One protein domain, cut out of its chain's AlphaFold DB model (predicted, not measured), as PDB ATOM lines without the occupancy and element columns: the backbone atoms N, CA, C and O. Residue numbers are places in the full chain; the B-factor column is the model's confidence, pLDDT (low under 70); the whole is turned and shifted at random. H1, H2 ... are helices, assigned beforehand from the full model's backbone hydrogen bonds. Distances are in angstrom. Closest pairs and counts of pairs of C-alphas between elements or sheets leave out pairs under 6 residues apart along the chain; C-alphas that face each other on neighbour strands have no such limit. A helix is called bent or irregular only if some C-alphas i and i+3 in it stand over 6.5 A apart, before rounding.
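Overview. This is residues 178 to 338 of the 478 residues of an uncharacterized protein of Globisporangium ultimum (strain ATCC 200006 / CBS 805.95 / DAOM BR144) (UniProt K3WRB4). One very long helix, H6, runs through the model, and near its residues 304 to 312 the arm H5a of a bent helix crosses it, with the first part of H3 packed on both. The hairpin of H1 and H2 packs on H3 and on the two arms of H5, H5b pairs with the first part of H6 as a second hairpin, short H4 packs on H6 farther along, and residues 325 to 338 of H6 stick out as an arm that adds to the length. The printed part has 161 residues with six named helices, H1 to H6 in that order, and no named strand: all helix. It is loose, with a radius of gyration of the C-alphas of 20.8 A and spans of 77 by 37 by 28 A.

Along the chain. Find C-alpha 178 at (244.067, 245.962, 269.966); from there H1 runs through residues 178 to 203, 35.5 A, with a kink of 41 degrees near residue 197. It is neither bent nor irregular, but only just: C-alphas 194 and 197 are 6.3 A apart. Next come H2, residues 208 to 219, 16.5 A; H3, residues 221 to 239, 27.3 A; and H4, residues 241 to 250, 14.4 A. Look then at C-alpha 255 at (231.393, 258.105, 264.296), where H5, residues 255 to 282, begins. By its hydrogen bonds it was assigned as one helix, but it is bent: C-alphas 268 and 271 are 7.1 A apart. Its arms are H5a, residues 255 to 268, 19.8 A, and H5b, residues 271 to 282, 19.2 A, at a steep tilt of 46 degrees. H6, residues 291 to 338, is 67.9 A long and ends at C-alpha 338 at (239.797, 299.231, 260.010). It is irregular, with C-alphas 297 and 300 7.1 A apart, and has a kink of 45 degrees near residue 298.

Arrangement. Begin at the hub, H5, which touches four other helices. H5a touches residues 304 to 312 of H6 at a steep tilt of 56 degrees, opposite ways; the closest C-alphas, of Gly 262 and Ser 308, are 6.0 A apart. Residues 221 to 226 of H3 touch H5a, closest at the C-alphas of Trp 222 and Gly 262, 5.0 A apart. H3 also touches H6, with the C-alphas of Ile 225 and Leu 305 closest at 6.4 A. H5b and H6 form a helical hairpin at a shallow tilt of 13 degrees, closest at the C-alphas of Val 273 and Pro 300, 6.1 A apart. H1 and H2 form another, at 29 degrees, closest at the C-alphas of Ser 199 and Val 214, 5.4 A apart. H2 touches H5a through Ile 219 and Ala 263, whose C-alphas are closest at 5.8 A. Residues 319 to 323 of H6 touch H4, only just about perpendicular at 71 degrees, with the C-alphas of Gly 250 and Ser 320 closest at 5.3 A. Among the pairs apart are H1 and H4. Of the 9 touching pairs with a tilt 3 are shallow; the packing is mostly crossed, only just. In H2, H3, H4 and H5a every backbone O i to N i+4 pair is within hydrogen-bond range; in H1 19 of 22 are, in H6 40 of 44 and in H5b 2 of 8, beside 4 of 9 O i to N i+3 pairs.

Size, cuts and confidence. The outline is a rod, and the two C-alphas farthest apart, of Val 287 and Leu 338, are 78.8 A apart. Without the stretches that stand free, residues 238 to 243, 284 to 292 and 325 to 338, the body spans 53 by 33 by 26 A. The printed part has no cut and no long link. The mean pLDDT of the printed part is 84.5; look for values under 70 at residues 277, 279 to 287, 289 and 334 to 338.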
ATOM      1  N   PRO A 178     243.546 246.706 271.113       87.56
ATOM      2  CA  PRO A 178     244.067 245.962 269.966       87.56
ATOM      3  C   PRO A 178     243.398 244.596 269.795       87.56
ATOM      4  O   PRO A 178     243.062 244.211 268.680       87.56
ATOM      5  N   THR A 179     243.134 243.895 270.900       88.25
ATOM      6  CA  THR A 179     242.461 242.591 270.892       88.25
ATOM      7  C   THR A 179     241.036 242.700 270.358       88.25
ATOM      8  O   THR A 179     240.641 241.924 269.491       88.25
ATOM      9  N   VAL A 180     240.269 243.690 270.828       89.75
ATOM     10  CA  VAL A 180     238.893 243.916 270.362       89.75
ATOM     11  C   VAL A 180     238.887 244.411 268.919       89.75
ATOM     12  O   VAL A 180     238.049 243.975 268.140       89.75
ATOM     13  N   THR A 181     239.830 245.270 268.527       89.50
ATOM     14  CA  THR A 181     240.007 245.737 267.146       89.50
ATOM     15  C   THR A 181     240.265 244.572 266.200       89.50
ATOM     16  O   THR A 181     239.578 244.471 265.190       89.50
ATOM     17  N   VAL A 182     241.207 243.679 266.525       89.94
ATOM     18  CA  VAL A 182     241.528 242.503 265.700       89.94
ATOM     19  C   VAL A 182     240.351 241.537 265.659       89.94
ATOM     20  O   VAL A 182     239.971 241.100 264.575       89.94
ATOM     21  N   GLY A 183     239.727 241.251 266.806       90.38
ATOM     22  CA  GLY A 183     238.543 240.394 266.873       90.38
ATOM     23  C   GLY A 183     237.392 240.950 266.037       90.38
ATOM     24  O   GLY A 183     236.831 240.231 265.216       90.38
ATOM     25  N   THR A 184     237.111 242.251 266.172       90.06
ATOM     26  CA  THR A 184     236.066 242.957 265.417       90.06
ATOM     27  C   THR A 184     236.396 242.980 263.926       90.06
ATOM     28  O   THR A 184     235.542 242.681 263.103       90.06
ATOM     29  N   PHE A 185     237.634 243.299 263.548       90.94
ATOM     30  CA  PHE A 185     238.058 243.290 262.149       90.94
ATOM     31  C   PHE A 185     237.893 241.900 261.532       90.94
ATOM     32  O   PHE A 185     237.332 241.774 260.449       90.94
ATOM     33  N   THR A 186     238.313 240.861 262.255       89.62
ATOM     34  CA  THR A 186     238.234 239.468 261.807       89.62
ATOM     35  C   THR A 186     236.786 239.013 261.657       89.62
ATOM     36  O   THR A 186     236.433 238.500 260.600       89.62
ATOM     37  N   THR A 187     235.919 239.254 262.650       89.38
ATOM     38  CA  THR A 187     234.489 238.911 262.517       89.38
ATOM     39  C   THR A 187     233.827 239.698 261.395       89.38
ATOM     40  O   THR A 187     233.093 239.122 260.603       89.38
ATOM     41  N   GLN A 188     234.116 240.996 261.252       89.44
ATOM     42  CA  GLN A 188     233.512 241.790 260.188       89.44
ATOM     43  C   GLN A 188     233.980 241.302 258.822       89.44
ATOM     44  O   GLN A 188     233.146 241.163 257.937       89.44
ATOM     45  N   LEU A 189     235.264 240.967 258.660       87.31
ATOM     46  CA  LEU A 189     235.800 240.401 257.426       87.31
ATOM     47  C   LEU A 189     235.158 239.044 257.109       87.31
ATOM     48  O   LEU A 189     234.650 238.870 256.008       87.31
ATOM     49  N   ILE A 190     235.109 238.116 258.070       86.62
ATOM     50  CA  ILE A 190     234.476 236.796 257.897       86.62
ATOM     51  C   ILE A 190     232.984 236.947 257.596       86.62
ATOM     52  O   ILE A 190     232.477 236.343 256.653       86.62
ATOM     53  N   SER A 191     232.276 237.784 258.356       85.25
ATOM     54  CA  SER A 191     230.866 238.086 258.122       85.25
ATOM     55  C   SER A 191     230.667 238.654 256.727       85.25
ATOM     56  O   SER A 191     229.659 238.353 256.106       85.25
ATOM     57  N   TRP A 192     231.590 239.461 256.216       83.44
ATOM     58  CA  TRP A 192     231.509 239.978 254.858       83.44
ATOM     59  C   TRP A 192     231.749 238.894 253.811       83.44
ATOM     60  O   TRP A 192     230.964 238.775 252.874       83.44
ATOM     61  N   LEU A 193     232.788 238.076 253.997       82.75
ATOM     62  CA  LEU A 193     233.116 236.967 253.103       82.75
ATOM     63  C   LEU A 193     231.956 235.971 252.988       82.75
ATOM     64  O   LEU A 193     231.721 235.458 251.899       82.75
ATOM     65  N   LEU A 194     231.221 235.742 254.081       81.19
ATOM     66  CA  LEU A 194     230.098 234.805 254.141       81.19
ATOM     67  C   LEU A 194     228.758 235.427 253.739       81.19
ATOM     68  O   LEU A 194     227.989 234.822 252.996       81.19
ATOM     69  N   VAL A 195     228.436 236.622 254.240       78.81
ATOM     70  CA  VAL A 195     227.118 237.228 254.006       78.81
ATOM     71  C   VAL A 195     227.014 237.786 252.595       78.81
ATOM     72  O   VAL A 195     225.917 237.793 252.049       78.81
ATOM     73  N   LEU A 196     228.109 238.224 251.973       75.19
ATOM     74  CA  LEU A 196     228.015 238.852 250.661       75.19
ATOM     75  C   LEU A 196     227.602 237.887 249.537       75.19
ATOM     76  O   LEU A 196     226.649 238.216 248.830       75.19
ATOM     77  N   PRO A 197     228.192 236.684 249.399       74.06
ATOM     78  CA  PRO A 197     227.700 235.699 248.436       74.06
ATOM     79  C   PRO A 197     226.232 235.326 248.680       74.06
ATOM     80  O   PRO A 197     225.450 235.233 247.741       74.06
ATOM     81  N   ASN A 198     225.817 235.208 249.945       74.00
ATOM     82  CA  ASN A 198     224.413 234.959 250.284       74.00
ATOM     83  C   ASN A 198     223.505 236.149 249.955       74.00
ATOM     84  O   ASN A 198     222.347 235.969 249.596       74.00
ATOM     85  N   SER A 199     224.026 237.369 250.067       75.31
ATOM     86  CA  SER A 199     223.275 238.578 249.764       75.31
ATOM     87  C   SER A 199     222.944 238.682 248.277       75.31
ATOM     88  O   SER A 199     221.858 239.140 247.949       75.31
ATOM     89  N   VAL A 200     223.813 238.170 247.396       72.50
ATOM     90  CA  VAL A 200     223.528 238.034 245.957       72.50
ATOM     91  C   VAL A 200     222.294 237.156 245.744       72.50
ATOM     92  O   VAL A 200     221.376 237.555 245.034       72.50
ATOM     93  N   VAL A 201     222.206 236.021 246.442       72.31
ATOM     94  CA  VAL A 201     221.028 235.140 246.373       72.31
ATOM     95  C   VAL A 201     219.767 235.863 246.861       72.31
ATOM     96  O   VAL A 201     218.722 235.766 246.228       72.31
ATOM     97  N   TRP A 202     219.856 236.646 247.940       74.25
ATOM     98  CA  TRP A 202     218.718 237.427 248.450       74.25
ATOM     99  C   TRP A 202     218.289 238.562 247.521       74.25
ATOM    100  O   TRP A 202     217.125 238.953 247.532       74.25
ATOM    101  N   THR A 203     219.191 239.099 246.694       75.75
ATOM    102  CA  THR A 203     218.801 240.113 245.699       75.75
ATOM    103  C   THR A 203     217.936 239.558 244.578       75.75
ATOM    104  O   THR A 203     217.234 240.339 243.938       75.75
ATOM    105  N   TRP A 204     217.947 238.239 244.368       77.31
ATOM    106  CA  TRP A 204     217.059 237.572 243.415       77.31
ATOM    107  C   TRP A 204     215.637 237.398 243.940       77.31
ATOM    108  O   TRP A 204     214.730 237.148 243.154       77.31
ATOM    109  N   SER A 205     215.418 237.540 245.248       80.31
ATOM    110  CA  SER A 205     214.066 237.568 245.787       80.31
ATOM    111  C   SER A 205     213.415 238.915 245.500       80.31
ATOM    112  O   SER A 205     213.985 239.984 245.740       80.31
ATOM    113  N   ASP A 206     212.171 238.877 245.033       83.12
ATOM    114  CA  ASP A 206     211.373 240.083 244.823       83.12
ATOM    115  C   ASP A 206     210.936 240.745 246.134       83.12
ATOM    116  O   ASP A 206     210.522 241.909 246.137       83.12
ATOM    117  N   SER A 207     211.099 240.051 247.262       88.50
ATOM    118  CA  SER A 207     210.714 240.557 248.572       88.50
ATOM    119  C   SER A 207     211.514 241.799 248.982       88.50
ATOM    120  O   SER A 207     212.747 241.819 249.032       88.50
ATOM    121  N   TRP A 208     210.792 242.852 249.372       86.12
ATOM    122  CA  TRP A 208     211.392 244.082 249.889       86.12
ATOM    123  C   TRP A 208     212.172 243.858 251.194       86.12
ATOM    124  O   TRP A 208     213.188 244.518 251.423       86.12
ATOM    125  N   SER A 209     211.742 242.911 252.039       84.56
ATOM    126  CA  SER A 209     212.420 242.614 253.308       84.56
ATOM    127  C   SER A 209     213.817 242.032 253.088       84.56
ATOM    128  O   SER A 209     214.754 242.403 253.797       84.56
ATOM    129  N   GLU A 210     213.983 241.197 252.063       82.81
ATOM    130  CA  GLU A 210     215.267 240.602 251.692       82.81
ATOM    131  C   GLU A 210     216.213 241.652 251.108       82.81
ATOM    132  O   GLU A 210     217.360 241.768 251.543       82.81
ATOM    133  N   LYS A 211     215.710 242.523 250.224       83.00
ATOM    134  CA  LYS A 211     216.476 243.666 249.695       83.00
ATOM    135  C   LYS A 211     216.925 244.618 250.811       83.00
ATOM    136  O   LYS A 211     218.078 245.059 250.830       83.00
ATOM    137  N   LEU A 212     216.050 244.903 251.780       82.06
ATOM    138  CA  LEU A 212     216.404 245.700 252.956       82.06
ATOM    139  C   LEU A 212     217.460 244.994 253.814       82.06
ATOM    140  O   LEU A 212     218.378 245.643 254.309       82.06
ATOM    141  N   GLN A 213     217.370 243.677 253.981       82.31
ATOM    142  CA  GLN A 213     218.346 242.893 254.732       82.31
ATOM    143  C   GLN A 213     219.733 242.921 254.079       82.31
ATOM    144  O   GLN A 213     220.726 243.132 254.781       82.31
ATOM    145  N   VAL A 214     219.808 242.784 252.753       81.38
ATOM    146  CA  VAL A 214     221.052 242.941 251.981       81.38
ATOM    147  C   VAL A 214     221.662 244.321 252.232       81.38
ATOM    148  O   VAL A 214     222.849 244.434 252.543       81.38
ATOM    149  N   TYR A 215     220.841 245.371 252.189       81.12
ATOM    150  CA  TYR A 215     221.286 246.738 252.451       81.12
ATOM    151  C   TYR A 215     221.744 246.957 253.904       81.12
ATOM    152  O   TYR A 215     222.790 247.554 254.156       81.12
ATOM    153  N   LEU A 216     221.011 246.440 254.891       81.06
ATOM    154  CA  LEU A 216     221.412 246.517 256.299       81.06
ATOM    155  C   LEU A 216     222.701 245.730 256.574       81.06
ATOM    156  O   LEU A 216     223.486 246.121 257.440       81.06
ATOM    157  N   SER A 217     222.940 244.648 255.833       79.94
ATOM    158  CA  SER A 217     224.203 243.917 255.878       79.94
ATOM    159  C   SER A 217     225.346 244.735 255.274       79.94
ATOM    160  O   SER A 217     226.400 244.871 255.897       79.94
ATOM    161  N   SER A 218     225.131 245.375 254.118       81.25
ATOM    162  CA  SER A 218     226.150 246.220 253.483       81.25
ATOM    163  C   SER A 218     226.485 247.461 254.313       81.25
ATOM    164  O   SER A 218     227.631 247.913 254.299       81.25
ATOM    165  N   ILE A 219     225.542 247.970 255.117       80.94
ATOM    166  CA  ILE A 219     225.805 249.045 256.080       80.94
ATOM    167  C   ILE A 219     226.949 248.663 257.027       80.94
ATOM    168  O   ILE A 219     227.774 249.526 257.311       80.94
ATOM    169  N   ARG A 220     227.099 247.395 257.446       81.62
ATOM    170  CA  ARG A 220     228.156 246.956 258.392       81.62
ATOM    171  C   ARG A 220     229.579 247.317 257.966       81.62
ATOM    172  O   ARG A 220     230.449 247.467 258.821       81.62
ATOM    173  N   THR A 221     229.795 247.570 256.677       83.38
ATOM    174  CA  THR A 221     231.040 248.121 256.122       83.38
ATOM    175  C   THR A 221     231.520 249.378 256.860       83.38
ATOM    176  O   THR A 221     232.724 249.606 256.956       83.38
ATOM    177  N   TRP A 222     230.620 250.176 257.454       88.81
ATOM    178  CA  TRP A 222     231.007 251.345 258.254       88.81
ATOM    179  C   TRP A 222     231.922 250.989 259.434       88.81
ATOM    180  O   TRP A 222     232.796 251.787 259.778       88.81
ATOM    181  N   VAL A 223     231.773 249.796 260.025       88.88
ATOM    182  CA  VAL A 223     232.648 249.323 261.108       88.88
ATOM    183  C   VAL A 223     234.061 249.113 260.569       88.88
ATOM    184  O   VAL A 223     235.013 249.604 261.168       88.88
ATOM    185  N   LEU A 224     234.212 248.485 259.398       89.75
ATOM    186  CA  LEU A 224     235.515 248.323 258.741       89.75
ATOM    187  C   LEU A 224     236.151 249.676 258.400       89.75
ATOM    188  O   LEU A 224     237.337 249.872 258.665       89.75
ATOM    189  N   ILE A 225     235.364 250.633 257.893       91.44
ATOM    190  CA  ILE A 225     235.832 252.003 257.618       91.44
ATOM    191  C   ILE A 225     236.349 252.654 258.907       91.44
ATOM    192  O   ILE A 225     237.429 253.248 258.908       91.44
ATOM    193  N   LEU A 226     235.618 252.517 260.018       90.94
ATOM    194  CA  LEU A 226     236.022 253.047 261.320       90.94
ATOM    195  C   LEU A 226     237.324 252.402 261.816       90.94
ATOM    196  O   LEU A 226     238.222 253.119 262.268       90.94
ATOM    197  N   LEU A 227     237.453 251.075 261.722       91.69
ATOM    198  CA  LEU A 227     238.650 250.349 262.157       91.69
ATOM    199  C   LEU A 227     239.874 250.722 261.314       91.69
ATOM    200  O   LEU A 227     240.917 251.055 261.875       91.69
ATOM    201  N   LEU A 228     239.743 250.746 259.985       91.81
ATOM    202  CA  LEU A 228     240.825 251.141 259.078       91.81
ATOM    203  C   LEU A 228     241.247 252.588 259.303       91.81
ATOM    204  O   LEU A 228     242.438 252.869 259.398       91.81
ATOM    205  N   THR A 229     240.287 253.495 259.476       92.31
ATOM    206  CA  THR A 229     240.571 254.896 259.804       92.31
ATOM    207  C   THR A 229     241.372 255.012 261.099       92.31
ATOM    208  O   THR A 229     242.354 255.747 261.151       92.31
ATOM    209  N   ASN A 230     240.991 254.269 262.142       91.50
ATOM    210  CA  ASN A 230     241.736 254.250 263.401       91.50
ATOM    211  C   ASN A 230     243.149 253.673 263.234       91.50
ATOM    212  O   ASN A 230     244.091 254.220 263.804       91.50
ATOM    213  N   MET A 231     243.318 252.601 262.453       91.06
ATOM    214  CA  MET A 231     244.635 252.007 262.188       91.06
ATOM    215  C   MET A 231     245.544 252.959 261.404       91.06
ATOM    216  O   MET A 231     246.673 253.206 261.826       91.06
ATOM    217  N   LEU A 232     245.034 253.565 260.328       92.50
ATOM    218  CA  LEU A 232     245.757 254.571 259.544       92.50
ATOM    219  C   LEU A 232     246.135 255.775 260.410       92.50
ATOM    220  O   LEU A 232     247.280 256.224 260.393       92.50
ATOM    221  N   TRP A 233     245.197 256.262 261.228       94.62
ATOM    222  CA  TRP A 233     245.454 257.374 262.134       94.62
ATOM    223  C   TRP A 233     246.520 257.043 263.184       94.62
ATOM    224  O   TRP A 233     247.391 257.865 263.461       94.62
ATOM    225  N   ASN A 234     246.508 255.828 263.736       92.38
ATOM    226  CA  ASN A 234     247.565 255.378 264.638       92.38
ATOM    227  C   ASN A 234     248.935 255.397 263.945       92.38
ATOM    228  O   ASN A 234     249.893 255.869 264.553       92.38
ATOM    229  N   GLY A 235     249.020 254.972 262.679       93.94
ATOM    230  CA  GLY A 235     250.241 255.083 261.871       93.94
ATOM    231  C   GLY A 235     250.727 256.529 261.739       93.94
ATOM    232  O   GLY A 235     251.882 256.831 262.025       93.94
ATOM    233  N   VAL A 236     249.825 257.457 261.418       94.88
ATOM    234  CA  VAL A 236     250.125 258.897 261.324       94.88
ATOM    235  C   VAL A 236     250.651 259.464 262.651       94.88
ATOM    236  O   VAL A 236     251.625 260.220 262.670       94.88
ATOM    237  N   VAL A 237     250.047 259.072 263.776       94.62
ATOM    238  CA  VAL A 237     250.487 259.488 265.118       94.62
ATOM    239  C   VAL A 237     251.868 258.925 265.466       94.62
ATOM    240  O   VAL A 237     252.628 259.589 266.176       94.62
ATOM    241  N   LEU A 238     252.203 257.721 264.992       93.75
ATOM    242  CA  LEU A 238     253.534 257.140 265.175       93.75
ATOM    243  C   LEU A 238     254.602 257.935 264.416       93.75
ATOM    244  O   LEU A 238     255.668 258.171 264.979       93.75
ATOM    245  N   VAL A 239     254.295 258.401 263.200       96.50
ATOM    246  CA  VAL A 239     255.224 259.176 262.361       96.50
ATOM    247  C   VAL A 239     255.481 260.575 262.928       96.50
ATOM    248  O   VAL A 239     256.634 260.971 263.081       96.50
ATOM    249  N   ASN A 240     254.436 261.348 263.255       96.00
ATOM    250  CA  ASN A 240     254.611 262.712 263.766       96.00
ATOM    251  C   ASN A 240     253.511 263.124 264.754       96.00
ATOM    252  O   ASN A 240     252.434 263.601 264.385       96.00
ATOM    253  N   LYS A 241     253.828 263.008 266.048       94.69
ATOM    254  CA  LYS A 241     252.919 263.342 267.156       94.69
ATOM    255  C   LYS A 241     252.531 264.822 267.181       94.69
ATOM    256  O   LYS A 241     251.382 265.141 267.478       94.69
ATOM    257  N   GLU A 242     253.460 265.727 266.871       93.06
ATOM    258  CA  GLU A 242     253.202 267.171 266.919       93.06
ATOM    259  C   GLU A 242     252.248 267.607 265.808       93.06
ATOM    260  O   GLU A 242     251.297 268.358 266.048       93.06
ATOM    261  N   TRP A 243     252.466 267.101 264.594       94.19
ATOM    262  CA  TRP A 243     251.575 267.342 263.465       94.19
ATOM    263  C   TRP A 243     250.191 266.744 263.725       94.19
ATOM    264  O   TRP A 243     249.188 267.445 263.578       94.19
ATOM    265  N   ALA A 244     250.136 265.497 264.206       94.88
ATOM    266  CA  ALA A 244     248.886 264.826 264.543       94.88
ATOM    267  C   ALA A 244     248.095 265.595 265.614       94.88
ATOM    268  O   ALA A 244     246.885 265.773 265.481       94.88
ATOM    269  N   TYR A 245     248.774 266.130 266.636       92.69
ATOM    270  CA  TYR A 245     248.146 266.995 267.636       92.69
ATOM    271  C   TYR A 245     247.533 268.249 267.010       92.69
ATOM    272  O   TYR A 245     246.377 268.577 267.276       92.69
ATOM    273  N   ARG A 246     248.295 268.959 266.166       91.62
ATOM    274  CA  ARG A 246     247.817 270.180 265.495       91.62
ATOM    275  C   ARG A 246     246.631 269.888 264.579       91.62
ATOM    276  O   ARG A 246     245.708 270.700 264.526       91.62
ATOM    277  N   PHE A 247     246.655 268.748 263.891       93.56
ATOM    278  CA  PHE A 247     245.562 268.284 263.045       93.56
ATOM    279  C   PHE A 247     244.311 268.022 263.887       93.56
ATOM    280  O   PHE A 247     243.310 268.714 263.719       93.56
ATOM    281  N   VAL A 248     244.399 267.136 264.887       92.75
ATOM    282  CA  VAL A 248     243.255 266.777 265.742       92.75
ATOM    283  C   VAL A 248     242.732 267.977 266.515       92.75
ATOM    284  O   VAL A 248     241.527 268.113 266.659       92.75
ATOM    285  N   LYS A 249     243.567 268.918 266.958       89.81
ATOM    286  CA  LYS A 249     243.072 270.132 267.624       89.81
ATOM    287  C   LYS A 249     242.116 270.937 266.730       89.81
ATOM    288  O   LYS A 249     241.141 271.488 267.237       89.81
ATOM    289  N   GLY A 250     242.371 270.980 265.420       87.56
ATOM    290  CA  GLY A 250     241.508 271.640 264.434       87.56
ATOM    291  C   GLY A 250     240.387 270.755 263.883       87.56
ATOM    292  O   GLY A 250     239.404 271.274 263.357       87.56
ATOM    293  N   THR A 251     240.503 269.431 264.012       90.44
ATOM    294  CA  THR A 251     239.551 268.480 263.433       90.44
ATOM    295  C   THR A 251     239.042 267.456 264.416       90.44
ATOM    296  O   THR A 251     239.784 266.792 265.132       90.44
ATOM    297  N   PHE A 252     237.752 267.199 264.325       89.88
ATOM    298  CA  PHE A 252     237.181 265.980 264.858       89.88
ATOM    299  C   PHE A 252     236.207 265.404 263.860       89.88
ATOM    300  O   PHE A 252     235.501 266.158 263.174       89.88
ATOM    301  N   VAL A 253     236.126 264.082 263.814       90.81
ATOM    302  CA  VAL A 253     235.071 263.413 263.064       90.81
ATOM    303  C   VAL A 253     234.254 262.558 264.015       90.81
ATOM    304  O   VAL A 253     234.795 261.811 264.823       90.81
ATOM    305  N   SER A 254     232.933 262.716 263.960       89.19
ATOM    306  CA  SER A 254     232.039 261.876 264.748       89.19
ATOM    307  C   SER A 254     231.862 260.520 264.062       89.19
ATOM    308  O   SER A 254     231.797 260.475 262.835       89.19
ATOM    309  N   SER A 255     231.726 259.433 264.826       86.81
ATOM    310  CA  SER A 255     231.393 258.105 264.296       86.81
ATOM    311  C   SER A 255     230.111 258.129 263.467       86.81
ATOM    312  O   SER A 255     230.044 257.445 262.453       86.81
ATOM    313  N   LEU A 256     229.134 258.979 263.816       86.19
ATOM    314  CA  LEU A 256     227.933 259.165 262.997       86.19
ATOM    315  C   LEU A 256     228.257 259.677 261.594       86.19
ATOM    316  O   LEU A 256     227.635 259.257 260.631       86.19
ATOM    317  N   LYS A 257     229.254 260.556 261.455       90.38
ATOM    318  CA  LYS A 257     229.673 261.059 260.141       90.38
ATOM    319  C   LYS A 257     230.336 259.962 259.319       90.38
ATOM    320  O   LYS A 257     230.098 259.892 258.124       90.38
ATOM    321  N   ILE A 258     231.112 259.091 259.964       90.44
ATOM    322  CA  ILE A 258     231.694 257.906 259.318       90.44
ATOM    323  C   ILE A 258     230.587 256.962 258.854       90.44
ATOM    324  O   ILE A 258     230.627 256.493 257.723       90.44
ATOM    325  N   LEU A 259     229.574 256.739 259.694       88.44
ATOM    326  CA  LEU A 259     228.408 255.931 259.352       88.44
ATOM    327  C   LEU A 259     227.640 256.520 258.165       88.44
ATOM    328  O   LEU A 259     227.326 255.787 257.236       88.44
ATOM    329  N   VAL A 260     227.391 257.834 258.155       90.56
ATOM    330  CA  VAL A 260     226.726 258.520 257.034       90.56
ATOM    331  C   VAL A 260     227.548 258.403 255.751       90.56
ATOM    332  O   VAL A 260     226.982 258.093 254.708       90.56
ATOM    333  N   VAL A 261     228.872 258.588 255.814       91.12
ATOM    334  CA  VAL A 261     229.758 258.402 254.650       91.12
ATOM    335  C   VAL A 261     229.705 256.956 254.158       91.12
ATOM    336  O   VAL A 261     229.514 256.737 252.969       91.12
ATOM    337  N   GLY A 262     229.803 255.971 255.054       89.75
ATOM    338  CA  GLY A 262     229.723 254.554 254.691       89.75
ATOM    339  C   GLY A 262     228.372 254.172 254.081       89.75
ATOM    340  O   GLY A 262     228.331 253.474 253.073       89.75
ATOM    341  N   ALA A 263     227.267 254.677 254.637       90.19
ATOM    342  CA  ALA A 263     225.926 254.463 254.099       90.19
ATOM    343  C   ALA A 263     225.758 255.112 252.718       90.19
ATOM    344  O   ALA A 263     225.255 254.468 251.801       90.19
ATOM    345  N   LEU A 264     226.230 256.352 252.546       91.94
ATOM    346  CA  LEU A 264     226.170 257.057 251.267       91.94
ATOM    347  C   LEU A 264     227.004 256.345 250.196       91.94
ATOM    348  O   LEU A 264     226.514 256.148 249.091       91.94
ATOM    349  N   MET A 265     228.225 255.915 250.523       92.69
ATOM    350  CA  MET A 265     229.087 255.182 249.587       92.69
ATOM    351  C   MET A 265     228.528 253.798 249.242       92.69
ATOM    352  O   MET A 265     228.594 253.380 248.090       92.69
ATOM    353  N   SER A 266     227.937 253.098 250.216       88.31
ATOM    354  CA  SER A 266     227.220 251.844 249.959       88.31
ATOM    355  C   SER A 266     226.030 252.073 249.021       88.31
ATOM    356  O   SER A 266     225.825 251.319 248.072       88.31
ATOM    357  N   PHE A 267     225.280 253.162 249.222       89.81
ATOM    358  CA  PHE A 267     224.147 253.523 248.376       89.81
ATOM    359  C   PHE A 267     224.559 253.901 246.947       89.81
ATOM    360  O   PHE A 267     223.913 253.458 246.002       89.81
ATOM    361  N   THR A 268     225.618 254.692 246.757       91.38
ATOM    362  CA  THR A 268     226.059 255.111 245.413       91.38
ATOM    363  C   THR A 268     226.630 253.948 244.610       91.38
ATOM    364  O   THR A 268     226.364 253.833 243.416       91.38
ATOM    365  N   LEU A 269     227.368 253.048 245.262       88.62
ATOM    366  CA  LEU A 269     228.005 251.904 244.607       88.62
ATOM    367  C   LEU A 269     227.100 250.667 244.527       88.62
ATOM    368  O   LEU A 269     227.481 249.681 243.895       88.62
ATOM    369  N   ARG A 270     225.876 250.727 245.078       86.38
ATOM    370  CA  ARG A 270     224.903 249.620 245.042       86.38
ATOM    371  C   ARG A 270     224.609 249.128 243.627       86.38
ATOM    372  O   ARG A 270     224.449 247.935 243.425       86.38
ATOM    373  N   VAL A 271     224.568 250.035 242.647       86.19
ATOM    374  CA  VAL A 271     224.258 249.690 241.250       86.19
ATOM    375  C   VAL A 271     225.341 248.779 240.677       86.19
ATOM    376  O   VAL A 271     225.026 247.809 239.999       86.19
ATOM    377  N   GLY A 272     226.610 249.029 241.015       83.81
ATOM    378  CA  GLY A 272     227.718 248.165 240.606       83.81
ATOM    379  C   GLY A 272     227.683 246.792 241.278       83.81
ATOM    380  O   GLY A 272     228.075 245.808 240.658       83.81
ATOM    381  N   VAL A 273     227.184 246.717 242.516       79.56
ATOM    382  CA  VAL A 273     226.970 245.443 243.221       79.56
ATOM    383  C   VAL A 273     225.817 244.658 242.587       79.56
ATOM    384  O   VAL A 273     225.955 243.464 242.368       79.56
ATOM    385  N   PHE A 274     224.711 245.312 242.220       79.62
ATOM    386  CA  PHE A 274     223.584 244.631 241.569       79.62
ATOM    387  C   PHE A 274     223.896 244.194 240.134       79.62
ATOM    388  O   PHE A 274     223.562 243.077 239.761       79.62
ATOM    389  N   ALA A 275     224.617 245.010 239.360       80.56
ATOM    390  CA  ALA A 275     225.055 244.634 238.011       80.56
ATOM    391  C   ALA A 275     225.979 243.400 238.008       80.56
ATOM    392  O   ALA A 275     226.087 242.685 237.013       80.56
ATOM    393  N   MET A 276     226.659 243.137 239.126       72.81
ATOM    394  CA  MET A 276     227.495 241.954 239.305       72.81
ATOM    395  C   MET A 276     226.655 240.679 239.498       72.81
ATOM    396  O   MET A 276     227.038 239.625 238.992       72.81
ATOM    397  N   CYS A 277     225.479 240.781 240.127       68.12
ATOM    398  CA  CYS A 277     224.546 239.661 240.266       68.12
ATOM    399  C   CYS A 277     224.035 239.148 238.909       68.12
ATOM    400  O   CYS A 277     223.770 237.957 238.778       68.12
ATOM    401  N   GLU A 278     223.914 240.023 237.905       71.31
ATOM    402  CA  GLU A 278     223.408 239.659 236.574       71.31
ATOM    403  C   GLU A 278     224.457 238.927 235.722       71.31
ATOM    404  O   GLU A 278     224.124 237.981 235.015       71.31
ATOM    405  N   ARG A 279     225.743 239.299 235.822       68.69
ATOM    406  CA  ARG A 279     226.825 238.695 235.012       68.69
ATOM    407  C   ARG A 279     227.198 237.271 235.419       68.69
ATOM    408  O   ARG A 279     227.719 236.520 234.602       68.69
ATOM    409  N   ASN A 280     226.940 236.890 236.667       59.50
ATOM    410  CA  ASN A 280     227.293 235.562 237.165       59.50
ATOM    411  C   ASN A 280     226.404 234.435 236.618       59.50
ATOM    412  O   ASN A 280     226.797 233.277 236.715       59.50
ATOM    413  N   LEU A 281     225.248 234.751 236.019       61.28
ATOM    414  CA  LEU A 281     224.337 233.745 235.456       61.28
ATOM    415  C   LEU A 281     224.980 232.902 234.342       61.28
ATOM    416  O   LEU A 281     224.577 231.760 234.133       61.28
ATOM    417  N   GLU A 282     225.999 233.422 233.654       63.00
ATOM    418  CA  GLU A 282     226.664 232.711 232.555       63.00
ATOM    419  C   GLU A 282     227.794 231.769 233.016       63.00
ATOM    420  O   GLU A 282     228.204 230.888 232.262       63.00
ATOM    421  N   GLN A 283     228.297 231.904 234.253       62.75
ATOM    422  CA  GLN A 283     229.509 231.209 234.729       62.75
ATOM    423  C   GLN A 283     229.252 230.006 235.655       62.75
ATOM    424  O   GLN A 283     230.205 229.410 236.161       62.75
ATOM    425  N   ASP A 284     227.995 229.585 235.818       56.94
ATOM    426  CA  ASP A 284     227.545 228.496 236.710       56.94
ATOM    427  C   ASP A 284     228.147 227.094 236.421       56.94
ATOM    428  O   ASP A 284     227.857 226.138 237.141       56.94
ATOM    429  N   TYR A 285     228.987 226.936 235.393       60.81
ATOM    430  CA  TYR A 285     229.513 225.637 234.949       60.81
ATOM    431  C   TYR A 285     230.910 225.274 235.489       60.81
ATOM    432  O   TYR A 285     231.381 224.161 235.244       60.81
ATOM    433  N   LEU A 286     231.599 226.169 236.208       61.72
ATOM    434  CA  LEU A 286     232.968 225.919 236.681       61.72
ATOM    435  C   LEU A 286     233.000 225.325 238.101       61.72
ATOM    436  O   LEU A 286     232.468 225.895 239.047       61.72
ATOM    437  N   VAL A 287     233.680 224.181 238.243       59.78
ATOM    438  CA  VAL A 287     233.829 223.412 239.501       59.78
ATOM    439  C   VAL A 287     234.813 224.065 240.485       59.78
ATOM    440  O   VAL A 287     234.750 223.826 241.688       59.78
ATOM    441  N   VAL A 288     235.710 224.918 239.990       71.31
ATOM    442  CA  VAL A 288     236.634 225.717 240.802       71.31
ATOM    443  C   VAL A 288     236.291 227.174 240.569       71.31
ATOM    444  O   VAL A 288     236.288 227.603 239.418       71.31
ATOM    445  N   THR A 289     236.027 227.934 241.632       66.12
ATOM    446  CA  THR A 289     235.832 229.383 241.547       66.12
ATOM    447  C   THR A 289     237.140 230.026 241.078       66.12
ATOM    448  O   THR A 289     238.110 230.049 241.840       66.12
ATOM    449  N   PRO A 290     237.214 230.544 239.838       77.62
ATOM    450  CA  PRO A 290     238.405 231.230 239.359       77.62
ATOM    451  C   PRO A 290     238.695 232.447 240.242       77.62
ATOM    452  O   PRO A 290     237.772 233.093 240.751       77.62
ATOM    453  N   THR A 291     239.969 232.823 240.371       81.56
ATOM    454  CA  THR A 291     240.378 234.073 241.040       81.56
ATOM    455  C   THR A 291     239.667 235.294 240.462       81.56
ATOM    456  O   THR A 291     239.372 236.239 241.191       81.56
ATOM    457  N   ASP A 292     239.323 235.241 239.177       81.31
ATOM    458  CA  ASP A 292     238.600 236.298 238.477       81.31
ATOM    459  C   ASP A 292     237.175 236.463 239.010       81.31
ATOM    460  O   ASP A 292     236.735 237.585 239.247       81.31
ATOM    461  N   VAL A 293     236.475 235.361 239.299       78.44
ATOM    462  CA  VAL A 293     235.133 235.398 239.905       78.44
ATOM    463  C   VAL A 293     235.210 235.950 241.323       78.44
ATOM    464  O   VAL A 293     234.393 236.783 241.715       78.44
ATOM    465  N   LEU A 294     236.239 235.560 242.081       80.69
ATOM    466  CA  LEU A 294     236.473 236.099 243.417       80.69
ATOM    467  C   LEU A 294     236.718 237.617 243.371       80.69
ATOM    468  O   LEU A 294     236.143 238.368 244.163       80.69
ATOM    469  N   TRP A 295     237.506 238.093 242.405       87.00
ATOM    470  CA  TRP A 295     237.713 239.523 242.190       87.00
ATOM    471  C   TRP A 295     236.429 240.237 241.766       87.00
ATOM    472  O   TRP A 295     236.145 241.314 242.280       87.00
ATOM    473  N   ILE A 296     235.608 239.644 240.897       83.06
ATOM    474  CA  ILE A 296     234.314 240.213 240.496       83.06
ATOM    475  C   ILE A 296     233.391 240.385 241.716       83.06
ATOM    476  O   ILE A 296     232.783 241.446 241.864       83.06
ATOM    477  N   ILE A 297     233.352 239.403 242.626       81.38
ATOM    478  CA  ILE A 297     232.559 239.451 243.869       81.38
ATOM    479  C   ILE A 297     233.074 240.540 244.822       81.38
ATOM    480  O   ILE A 297     232.294 241.343 245.341       81.38
ATOM    481  N   TYR A 298     234.385 240.586 245.076       86.12
ATOM    482  CA  TYR A 298     234.948 241.431 246.137       86.12
ATOM    483  C   TYR A 298     235.467 242.803 245.662       86.12
ATOM    484  O   TYR A 298     235.697 243.690 246.487       86.12
ATOM    485  N   ALA A 299     235.619 243.057 244.360       89.50
ATOM    486  CA  ALA A 299     236.102 244.347 243.857       89.50
ATOM    487  C   ALA A 299     235.157 245.529 244.150       89.50
ATOM    488  O   ALA A 299     235.656 246.567 244.599       89.50
ATOM    489  N   PRO A 300     233.822 245.442 243.953       85.88
ATOM    490  CA  PRO A 300     232.908 246.547 244.266       85.88
ATOM    491  C   PRO A 300     233.004 246.980 245.730       85.88
ATOM    492  O   PRO A 300     232.946 248.160 246.063       85.88
ATOM    493  N   LEU A 301     233.230 246.012 246.604       83.06
ATOM    494  CA  LEU A 301     233.369 246.198 248.034       83.06
ATOM    495  C   LEU A 301     234.679 246.860 248.437       83.06
ATOM    496  O   LEU A 301     234.671 247.832 249.193       83.06
ATOM    497  N   LEU A 302     235.803 246.367 247.914       90.38
ATOM    498  CA  LEU A 302     237.098 247.015 248.107       90.38
ATOM    499  C   LEU A 302     237.057 248.453 247.579       90.38
ATOM    500  O   LEU A 302     237.609 249.349 248.213       90.38
ATOM    501  N   ARG A 303     236.320 248.700 246.485       91.56
ATOM    502  CA  ARG A 303     236.037 250.052 245.988       91.56
ATOM    503  C   ARG A 303     235.205 250.864 246.982       91.56
ATOM    504  O   ARG A 303     235.610 251.983 247.276       91.56
ATOM    505  N   ILE A 304     234.108 250.336 247.543       89.38
ATOM    506  CA  ILE A 304     233.315 251.026 248.586       89.38
ATOM    507  C   ILE A 304     234.210 251.423 249.759       89.38
ATOM    508  O   ILE A 304     234.178 252.570 250.205       89.38
ATOM    509  N   LEU A 305     235.026 250.491 250.241       91.75
ATOM    510  CA  LEU A 305     235.917 250.694 251.374       91.75
ATOM    511  C   LEU A 305     236.980 251.758 251.071       91.75
ATOM    512  O   LEU A 305     237.136 252.707 251.841       91.75
ATOM    513  N   ALA A 306     237.657 251.642 249.927       93.88
ATOM    514  CA  ALA A 306     238.687 252.578 249.490       93.88
ATOM    515  C   ALA A 306     238.118 253.988 249.280       93.88
ATOM    516  O   ALA A 306     238.632 254.948 249.858       93.88
ATOM    517  N   TRP A 307     237.019 254.124 248.531       95.19
ATOM    518  CA  TRP A 307     236.373 255.417 248.295       95.19
ATOM    519  C   TRP A 307     235.836 256.039 249.582       95.19
ATOM    520  O   TRP A 307     235.984 257.243 249.777       95.19
ATOM    521  N   SER A 308     235.300 255.239 250.507       93.38
ATOM    522  CA  SER A 308     234.864 255.739 251.816       93.38
ATOM    523  C   SER A 308     236.022 256.313 252.628       93.38
ATOM    524  O   SER A 308     235.868 257.370 253.238       93.38
ATOM    525  N   ILE A 309     237.187 255.657 252.616       93.25
ATOM    526  CA  ILE A 309     238.396 256.164 253.281       93.25
ATOM    527  C   ILE A 309     238.870 257.451 252.605       93.25
ATOM    528  O   ILE A 309     239.144 258.426 253.299       93.25
ATOM    529  N   VAL A 310     238.916 257.499 251.270       95.31
ATOM    530  CA  VAL A 310     239.325 258.701 250.521       95.31
ATOM    531  C   VAL A 310     238.400 259.880 250.826       95.31
ATOM    532  O   VAL A 310     238.879 260.946 251.211       95.31
ATOM    533  N   VAL A 311     237.082 259.688 250.730       95.25
ATOM    534  CA  VAL A 311     236.081 260.727 251.028       95.25
ATOM    535  C   VAL A 311     236.171 261.169 252.485       95.25
ATOM    536  O   VAL A 311     236.127 262.365 252.770       95.25
ATOM    537  N   PHE A 312     236.348 260.233 253.418       93.62
ATOM    538  CA  PHE A 312     236.532 260.556 254.829       93.62
ATOM    539  C   PHE A 312     237.801 261.386 255.071       93.62
ATOM    540  O   PHE A 312     237.753 262.390 255.785       93.62
ATOM    541  N   MET A 313     238.930 260.992 254.478       91.94
ATOM    542  CA  MET A 313     240.198 261.703 254.631       91.94
ATOM    543  C   MET A 313     240.122 263.093 254.002       91.94
ATOM    544  O   MET A 313     240.544 264.058 254.635       91.94
ATOM    545  N   LEU A 314     239.503 263.222 252.825       94.81
ATOM    546  CA  LEU A 314     239.230 264.510 252.185       94.81
ATOM    547  C   LEU A 314     238.328 265.393 253.058       94.81
ATOM    548  O   LEU A 314     238.609 266.572 253.262       94.81
ATOM    549  N   TYR A 315     237.268 264.827 253.636       94.81
ATOM    550  CA  TYR A 315     236.404 265.541 254.573       94.81
ATOM    551  C   TYR A 315     237.184 266.039 255.797       94.81
ATOM    552  O   TYR A 315     237.039 267.193 256.209       94.81
ATOM    553  N   ALA A 316     238.033 265.190 256.382       92.38
ATOM    554  CA  ALA A 316     238.844 265.545 257.538       92.38
ATOM    555  C   ALA A 316     239.868 266.642 257.200       92.38
ATOM    556  O   ALA A 316     240.002 267.599 257.965       92.38
ATOM    557  N   THR A 317     240.551 266.557 256.055       92.06
ATOM    558  CA  THR A 317     241.528 267.570 255.625       92.06
ATOM    559  C   THR A 317     240.857 268.902 255.318       92.06
ATOM    560  O   THR A 317     241.298 269.919 255.857       92.06
ATOM    561  N   LEU A 318     239.750 268.912 254.566       93.81
ATOM    562  CA  LEU A 318     238.953 270.115 254.299       93.81
ATOM    563  C   LEU A 318     238.487 270.764 255.599       93.81
ATOM    564  O   LEU A 318     238.678 271.963 255.801       93.81
ATOM    565  N   LYS A 319     237.968 269.967 256.538       92.25
ATOM    566  CA  LYS A 319     237.564 270.460 257.857       92.25
ATOM    567  C   LYS A 319     238.743 271.031 258.655       92.25
ATOM    568  O   LYS A 319     238.554 271.996 259.389       92.25
ATOM    569  N   SER A 320     239.950 270.477 258.508       90.81
ATOM    570  CA  SER A 320     241.168 270.995 259.158       90.81
ATOM    571  C   SER A 320     241.605 272.349 258.602       90.81
ATOM    572  O   SER A 320     242.116 273.202 259.332       90.81
ATOM    573  N   LEU A 321     241.404 272.536 257.296       92.88
ATOM    574  CA  LEU A 321     241.824 273.715 256.553       92.88
ATOM    575  C   LEU A 321     240.786 274.834 256.643       92.88
ATOM    576  O   LEU A 321     241.170 276.001 256.632       92.88
ATOM    577  N   TRP A 322     239.505 274.500 256.813       93.19
ATOM    578  CA  TRP A 322     238.395 275.454 256.828       93.19
ATOM    579  C   TRP A 322     238.605 276.638 257.786       93.19
ATOM    580  O   TRP A 322     238.536 277.776 257.323       93.19
ATOM    581  N   PRO A 323     238.973 276.453 259.073       87.94
ATOM    582  CA  PRO A 323     239.218 277.586 259.965       87.94
ATOM    583  C   PRO A 323     240.415 278.442 259.537       87.94
ATOM    584  O   PRO A 323     240.450 279.635 259.823       87.94
ATOM    585  N   ARG A 324     241.413 277.850 258.864       87.12
ATOM    586  CA  ARG A 324     242.590 278.580 258.367       87.12
ATOM    587  C   ARG A 324     242.229 279.427 257.151       87.12
ATOM    588  O   ARG A 324     242.665 280.570 257.067       87.12
ATOM    589  N   LEU A 325     241.419 278.875 256.249       88.25
ATOM    590  CA  LEU A 325     240.913 279.580 255.074       88.25
ATOM    591  C   LEU A 325     239.972 280.719 255.479       88.25
ATOM    592  O   LEU A 325     240.179 281.851 255.048       88.25
ATOM    593  N   LEU A 326     239.017 280.460 256.381       87.81
ATOM    594  CA  LEU A 326     238.097 281.497 256.856       87.81
ATOM    595  C   LEU A 326     238.819 282.621 257.597       87.81
ATOM    596  O   LEU A 326     238.502 283.784 257.378       87.81
ATOM    597  N   ARG A 327     239.813 282.309 258.442       84.19
ATOM    598  CA  ARG A 327     240.599 283.356 259.116       84.19
ATOM    599  C   ARG A 327     241.359 284.230 258.129       84.19
ATOM    600  O   ARG A 327     241.401 285.434 258.341       84.19
ATOM    601  N   ARG A 328     241.934 283.656 257.065       84.00
ATOM    602  CA  ARG A 328     242.624 284.441 256.027       84.00
ATOM    603  C   ARG A 328     241.662 285.380 255.306       84.00
ATOM    604  O   ARG A 328     241.979 286.553 255.168       84.00
ATOM    605  N   SER A 329     240.489 284.879 254.916       83.50
ATOM    606  CA  SER A 329     239.475 285.692 254.235       83.50
ATOM    607  C   SER A 329     238.917 286.799 255.142       83.50
ATOM    608  O   SER A 329     238.898 287.968 254.765       83.50
ATOM    609  N   PHE A 330     238.556 286.465 256.388       79.06
ATOM    610  CA  PHE A 330     237.961 287.430 257.314       79.06
ATOM    611  C   PHE A 330     238.969 288.483 257.792       79.06
ATOM    612  O   PHE A 330     238.652 289.666 257.803       79.06
ATOM    613  N   HIS A 331     240.210 288.100 258.129       71.06
ATOM    614  CA  HIS A 331     241.227 289.096 258.485       71.06
ATOM    615  C   HIS A 331     241.588 290.007 257.314       71.06
ATOM    616  O   HIS A 331     241.759 291.196 257.552       71.06
ATOM    617  N   ALA A 332     241.650 289.510 256.074       72.19
ATOM    618  CA  ALA A 332     241.931 290.366 254.921       72.19
ATOM    619  C   ALA A 332     240.874 291.473 254.757       72.19
ATOM    620  O   ALA A 332     241.232 292.632 254.560       72.19
ATOM    621  N   HIS A 333     239.584 291.155 254.922       73.56
ATOM    622  CA  HIS A 333     238.527 292.161 254.806       73.56
ATOM    623  C   HIS A 333     238.408 293.086 256.024       73.56
ATOM    624  O   HIS A 333     238.236 294.293 255.854       73.56
ATOM    625  N   THR A 334     238.527 292.567 257.250       69.69
ATOM    626  CA  THR A 334     238.359 293.398 258.455       69.69
ATOM    627  C   THR A 334     239.554 294.325 258.695       69.69
ATOM    628  O   THR A 334     239.348 295.475 259.080       69.69
ATOM    629  N   PHE A 335     240.792 293.885 258.420       63.56
ATOM    630  CA  PHE A 335     241.960 294.766 258.558       63.56
ATOM    631  C   PHE A 335     241.958 295.888 257.522       63.56
ATOM    632  O   PHE A 335     242.300 297.010 257.872       63.56
ATOM    633  N   HIS A 336     241.527 295.630 256.285       64.25
ATOM    634  CA  HIS A 336     241.496 296.678 255.265       64.25
ATOM    635  C   HIS A 336     240.449 297.761 255.578       64.25
ATOM    636  O   HIS A 336     240.693 298.943 255.346       64.25
ATOM    637  N   HIS A 337     239.311 297.388 256.173       64.50
ATOM    638  CA  HIS A 337     238.280 298.353 256.571       64.50
ATOM    639  C   HIS A 337     238.635 299.149 257.837       64.50
ATOM    640  O   HIS A 337     238.265 300.319 257.942       64.50
ATOM    641  N   LEU A 338     239.351 298.542 258.792       60.12
ATOM    642  CA  LEU A 338     239.797 299.231 260.010       60.12
ATOM    643  C   LEU A 338     241.057 300.078 259.779       60.12
ATOM    644  O   LEU A 338     241.138 301.179 260.316       60.12
TER     645      LEU A 338